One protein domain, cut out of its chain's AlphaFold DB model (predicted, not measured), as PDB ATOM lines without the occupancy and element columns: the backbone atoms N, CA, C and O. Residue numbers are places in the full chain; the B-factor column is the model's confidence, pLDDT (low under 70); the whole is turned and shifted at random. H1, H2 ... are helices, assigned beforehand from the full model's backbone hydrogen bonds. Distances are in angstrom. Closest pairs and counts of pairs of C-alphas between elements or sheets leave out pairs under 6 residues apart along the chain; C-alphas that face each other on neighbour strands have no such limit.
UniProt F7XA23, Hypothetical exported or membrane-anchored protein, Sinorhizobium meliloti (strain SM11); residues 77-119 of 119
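AT A GLANCE: This is residues 77 to 119 of the 119 residues of the protein "Hypothetical exported or membrane-anchored protein" of Sinorhizobium meliloti (strain SM11) (UniProt F7XA23). Two helices meet near their ends as a V with unequal arms, H1 short and H2 long, and the extended stretch of residues 77 to 87 runs across the open side of the V to the beginning of H1. After H2, residues 115 to 119 fold back toward that stretch, while residues 96 to 101, of which 99 to 101 belong to H2, stick out at the point of the V. The printed part has 43 residues, with two named helices in the order H1, H2 and no named strand, and its class is all helix. It is only just loose, close to compact, with a radius of gyration of the C-alphas of 11.4 A, and its elongated outline spans 32 by 17 by 13 A.

IN THESE COORDINATES: The printed part begins at Val 77, whose C-alpha is at (23.223, -37.696, 36.857). H1, residues 88 to 97, begins with C-alpha 88 at (-0.640, -41.925, 21.664) and measures 14.2 A from first to last C-alpha. H2, residues 99 to 114, is the longest helix and measures 22.6 A, ending with C-alpha 114 at (13.066, -36.871, 41.156).

HOW THE PARTS SIT: A tight link of 1 residue joins H1 to H2. H1 and H2 touch, and their closest C-alphas, those of Leu 95 and Ala 102, are 5.9 A apart. H2 touches H1 with residues 101 to 102 alone. Their lines stand at a steep tilt of 55 degrees, opposite ways. In H1 and H2 every O i to N i+4 pair is within hydrogen-bond range.

THE WHOLE: The two C-alphas farthest apart, those of Val 77 and Gln 96, are 32.7 A apart. The printed part has no cut and ends at Lys 119, the chain's last residue. The mean pLDDT of the printed part is 88.2, and residue 119 is under 70.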
ATOM      1  N   VAL A  77      24.085 -36.530  36.576       77.75
ATOM      2  CA  VAL A  77      23.223 -37.696  36.857       77.75
ATOM      3  C   VAL A  77      22.182 -37.905  35.740       77.75
ATOM      4  O   VAL A  77      21.634 -38.990  35.575       77.75
ATOM      5  N   CYS A  78      21.949 -36.868  34.933       81.19
ATOM      6  CA  CYS A  78      21.026 -36.844  33.813       81.19
ATOM      7  C   CYS A  78      21.680 -37.146  32.454       81.19
ATOM      8  O   CYS A  78      20.964 -37.204  31.451       81.19
ATOM      9  N   ASP A  79      23.004 -37.316  32.383       82.69
ATOM     10  CA  ASP A  79      23.704 -37.537  31.117       82.69
ATOM     11  C   ASP A  79      23.258 -38.873  30.506       82.69
ATOM     12  O   ASP A  79      23.516 -39.949  31.037       82.69
ATOM     13  N   GLY A  80      22.555 -38.794  29.372       77.56
ATOM     14  CA  GLY A  80      22.036 -39.956  28.640       77.56
ATOM     15  C   GLY A  80      20.606 -40.375  28.995       77.56
ATOM     16  O   GLY A  80      20.026 -41.188  28.276       77.56
ATOM     17  N   PHE A  81      19.992 -39.788  30.025       83.56
ATOM     18  CA  PHE A  81      18.611 -40.086  30.410       83.56
ATOM     19  C   PHE A  81      17.622 -39.120  29.744       83.56
ATOM     20  O   PHE A  81      17.768 -37.900  29.824       83.56
ATOM     21  N   LYS A  82      16.582 -39.657  29.092       84.12
ATOM     22  CA  LYS A  82      15.494 -38.874  28.483       84.12
ATOM     23  C   LYS A  82      14.127 -39.437  28.871       84.12
ATOM     24  O   LYS A  82      13.985 -40.656  28.926       84.12
ATOM     25  N   PRO A  83      13.115 -38.578  29.087       87.81
ATOM     26  CA  PRO A  83      11.770 -39.038  29.385       87.81
ATOM     27  C   PRO A  83      11.210 -39.839  28.208       87.81
ATOM     28  O   PRO A  83      11.236 -39.393  27.058       87.81
ATOM     29  N   LEU A  84      10.669 -41.015  28.510       88.06
ATOM     30  CA  LEU A  84      10.002 -41.863  27.533       88.06
ATOM     31  C   LEU A  84       8.638 -41.246  27.200       88.06
ATOM     32  O   LEU A  84       7.750 -41.190  28.053       88.06
ATOM     33  N   ARG A  85       8.486 -40.770  25.959       85.50
ATOM     34  CA  ARG A  85       7.238 -40.216  25.409       85.50
ATOM     35  C   ARG A  85       6.787 -41.034  24.192       85.50
ATOM     36  O   ARG A  85       7.049 -40.629  23.059       85.50
ATOM     37  N   PRO A  86       6.166 -42.206  24.407       85.44
ATOM     38  CA  PRO A  86       5.574 -42.975  23.318       85.44
ATOM     39  C   PRO A  86       4.477 -42.172  22.602       85.44
ATOM     40  O   PRO A  86       3.873 -41.260  23.167       85.44
ATOM     41  N   LYS A  87       4.201 -42.521  21.339       90.38
ATOM     42  CA  LYS A  87       3.053 -41.972  20.602       90.38
ATOM     43  C   LYS A  87       1.744 -42.405  21.273       90.38
ATOM     44  O   LYS A  87       1.710 -43.413  21.982       90.38
ATOM     45  N   LEU A  88       0.660 -41.662  21.035       88.69
ATOM     46  CA  LEU A  88      -0.640 -41.925  21.664       88.69
ATOM     47  C   LEU A  88      -1.124 -43.360  21.410       88.69
ATOM     48  O   LEU A  88      -1.447 -44.070  22.355       88.69
ATOM     49  N   GLU A  89      -1.078 -43.810  20.157       88.69
ATOM     50  CA  GLU A  89      -1.474 -45.169  19.761       88.69
ATOM     51  C   GLU A  89      -0.662 -46.242  20.498       88.69
ATOM     52  O   GLU A  89      -1.220 -47.190  21.044       88.69
ATOM     53  N   THR A  90       0.656 -46.051  20.601       89.44
ATOM     54  CA  THR A  90       1.556 -46.961  21.321       89.44
ATOM     55  C   THR A  90       1.266 -46.969  22.819       89.44
ATOM     56  O   THR A  90       1.304 -48.019  23.447       89.44
ATOM     57  N   THR A  91       0.929 -45.815  23.395       90.12
ATOM     58  CA  THR A  91       0.575 -45.697  24.815       90.12
ATOM     59  C   THR A  91      -0.706 -46.465  25.121       90.12
ATOM     60  O   THR A  91      -0.747 -47.228  26.081       90.12
ATOM     61  N   VAL A  92      -1.736 -46.303  24.286       92.88
ATOM     62  CA  VAL A  92      -3.006 -47.027  24.430       92.88
ATOM     63  C   VAL A  92      -2.786 -48.529  24.269       92.88
ATOM     64  O   VAL A  92      -3.260 -49.302  25.098       92.88
ATOM     65  N   TYR A  93      -2.006 -48.936  23.265       93.12
ATOM     66  CA  TYR A  93      -1.662 -50.338  23.052       93.12
ATOM     67  C   TYR A  93      -0.938 -50.941  24.262       93.12
ATOM     68  O   TYR A  93      -1.337 -51.997  24.744       93.12
ATOM     69  N   ILE A  94       0.082 -50.261  24.794       91.25
ATOM     70  CA  ILE A  94       0.828 -50.708  25.977       91.25
ATOM     71  C   ILE A  94      -0.098 -50.805  27.194       91.25
ATOM     72  O   ILE A  94      -0.090 -51.809  27.892       91.25
ATOM     73  N   LEU A  95      -0.950 -49.809  27.433       90.94
ATOM     74  CA  LEU A  95      -1.865 -49.828  28.578       90.94
ATOM     75  C   LEU A  95      -2.884 -50.973  28.516       90.94
ATOM     76  O   LEU A  95      -3.291 -51.474  29.565       90.94
ATOM     77  N   GLN A  96      -3.304 -51.368  27.312       93.88
ATOM     78  CA  GLN A  96      -4.278 -52.439  27.102       93.88
ATOM     79  C   GLN A  96      -3.646 -53.836  27.095       93.88
ATOM     80  O   GLN A  96      -4.264 -54.772  27.591       93.88
ATOM     81  N   ASN A  97      -2.435 -53.975  26.548       94.38
ATOM     82  CA  ASN A  97      -1.818 -55.278  26.288       94.38
ATOM     83  C   ASN A  97      -0.665 -55.610  27.248       94.38
ATOM     84  O   ASN A  97      -0.401 -56.783  27.487       94.38
ATOM     85  N   ASP A  98       0.008 -54.603  27.811       93.25
ATOM     86  CA  ASP A  98       1.201 -54.775  28.647       93.25
ATOM     87  C   ASP A  98       1.262 -53.735  29.781       93.25
ATOM     88  O   ASP A  98       2.045 -52.776  29.812       93.25
ATOM     89  N   ARG A  99       0.375 -53.937  30.757       92.50
ATOM     90  CA  ARG A  99       0.312 -53.135  31.981       92.50
ATOM     91  C   ARG A  99       1.623 -53.108  32.792       92.50
ATOM     92  O   ARG A  99       1.919 -52.032  33.318       92.50
ATOM     93  N   PRO A 100       2.397 -54.205  32.954       94.75
ATOM     94  CA  PRO A 100       3.671 -54.121  33.663       94.75
ATOM     95  C   PRO A 100       4.664 -53.200  32.945       94.75
ATOM     96  O   PRO A 100       5.215 -52.315  33.596       94.75
ATOM     97  N   PHE A 101       4.778 -53.279  31.616       92.88
ATOM     98  CA  PHE A 101       5.627 -52.349  30.868       92.88
ATOM     99  C   PHE A 101       5.179 -50.885  31.024       92.88
ATOM    100  O   PHE A 101       6.005 -49.986  31.199       92.88
ATOM    101  N   ALA A 102       3.867 -50.623  31.046       92.81
ATOM    102  CA  ALA A 102       3.338 -49.282  31.307       92.81
ATOM    103  C   ALA A 102       3.789 -48.719  32.671       92.81
ATOM    104  O   ALA A 102       4.113 -47.532  32.788       92.81
ATOM    105  N   ASN A 103       3.813 -49.570  33.701       94.38
ATOM    106  CA  ASN A 103       4.251 -49.190  35.040       94.38
ATOM    107  C   ASN A 103       5.753 -48.898  35.085       94.38
ATOM    108  O   ASN A 103       6.151 -47.929  35.732       94.38
ATOM    109  N   ASP A 104       6.567 -49.662  34.357       93.44
ATOM    110  CA  ASP A 104       8.014 -49.443  34.272       93.44
ATOM    111  C   ASP A 104       8.342 -48.115  33.578       93.44
ATOM    112  O   ASP A 104       9.164 -47.336  34.066       93.44
ATOM    113  N   VAL A 105       7.632 -47.788  32.492       91.94
ATOM    114  CA  VAL A 105       7.754 -46.491  31.803       91.94
ATOM    115  C   VAL A 105       7.387 -45.334  32.742       91.94
ATOM    116  O   VAL A 105       8.087 -44.317  32.798       91.94
ATOM    117  N   ALA A 106       6.311 -45.483  33.520       92.00
ATOM    118  CA  ALA A 106       5.905 -44.482  34.502       92.00
ATOM    119  C   ALA A 106       6.921 -44.344  35.651       92.00
ATOM    120  O   ALA A 106       7.229 -43.223  36.064       92.00
ATOM    121  N   ALA A 107       7.465 -45.455  36.154       92.75
ATOM    122  CA  ALA A 107       8.479 -45.469  37.205       92.75
ATOM    123  C   ALA A 107       9.787 -44.811  36.743       92.75
ATOM    124  O   ALA A 107      10.333 -43.970  37.458       92.75
ATOM    125  N   HIS A 108      10.234 -45.105  35.519       91.50
ATOM    126  CA  HIS A 108      11.400 -44.472  34.908       91.50
ATOM    127  C   HIS A 108      11.244 -42.946  34.828       91.50
ATOM    128  O   HIS A 108      12.107 -42.198  35.290       91.50
ATOM    129  N   ASN A 109      10.105 -42.467  34.317       91.31
ATOM    130  CA  ASN A 109       9.841 -41.033  34.187       91.31
ATOM    131  C   ASN A 109       9.725 -40.320  35.551       91.31
ATOM    132  O   ASN A 109      10.162 -39.172  35.690       91.31
ATOM    133  N   ARG A 110       9.179 -40.991  36.577       91.44
ATOM    134  CA  ARG A 110       9.159 -40.479  37.961       91.44
ATOM    135  C   ARG A 110      10.568 -40.355  38.536       91.44
ATOM    136  O   ARG A 110      10.880 -39.330  39.138       91.44
ATOM    137  N   LEU A 111      11.416 -41.359  38.318       91.25
ATOM    138  CA  LEU A 111      12.803 -41.353  38.778       91.25
ATOM    139  C   LEU A 111      13.601 -40.224  38.112       91.25
ATOM    140  O   LEU A 111      14.232 -39.442  38.820       91.25
ATOM    141  N   LEU A 112      13.479 -40.047  36.792       90.88
ATOM    142  CA  LEU A 112      14.069 -38.895  36.094       90.88
ATOM    143  C   LEU A 112      13.633 -37.568  36.723       90.88
ATOM    144  O   LEU A 112      14.475 -36.732  37.041       90.88
ATOM    145  N   SER A 113      12.331 -37.411  36.973       88.50
ATOM    146  CA  SER A 113      11.777 -36.193  37.575       88.50
ATOM    147  C   SER A 113      12.334 -35.940  38.981       88.50
ATOM    148  O   SER A 113      12.685 -34.805  39.300       88.50
ATOM    149  N   SER A 114      12.476 -36.985  39.810       89.12
ATOM    150  CA  SER A 114      13.066 -36.871  41.156       89.12
ATOM    151  C   SER A 114      14.550 -36.499  41.143       89.12
ATOM    152  O   SER A 114      15.012 -35.801  42.041       89.12
ATOM    153  N   LEU A 115      15.281 -36.908  40.104       87.88
ATOM    154  CA  LEU A 115      16.686 -36.555  39.897       87.88
ATOM    155  C   LEU A 115      16.847 -35.162  39.261       87.88
ATOM    156  O   LEU A 115      17.964 -34.712  39.023       87.88
ATOM    157  N   GLY A 116      15.739 -34.469  38.973       86.12
ATOM    158  CA  GLY A 116      15.737 -33.177  38.289       86.12
ATOM    159  C   GLY A 116      16.040 -33.268  36.791       86.12
ATOM    160  O   GLY A 116      16.230 -32.230  36.151       86.12
ATOM    161  N   CYS A 117      16.052 -34.483  36.240       83.50
ATOM    162  CA  CYS A 117      16.342 -34.804  34.851       83.50
ATOM    163  C   CYS A 117      15.069 -34.768  33.989       83.50
ATOM    164  O   CYS A 117      13.983 -35.117  34.446       83.50
ATOM    165  N   GLY A 118      15.199 -34.392  32.712       72.88
ATOM    166  CA  GLY A 118      14.087 -34.454  31.752       72.88
ATOM    167  C   GLY A 118      13.157 -33.234  31.719       72.88
ATOM    168  O   GLY A 118      11.990 -33.389  31.349       72.88
ATOM    169  N   LYS A 119      13.668 -32.049  32.084       60.72
ATOM    170  CA  LYS A 119      13.071 -30.768  31.668       60.72
ATOM    171  C   LYS A 119      13.245 -30.558  30.166       60.72
ATOM    172  O   LYS A 119      14.318 -30.948  29.650       60.72
TER     173      LYS A 119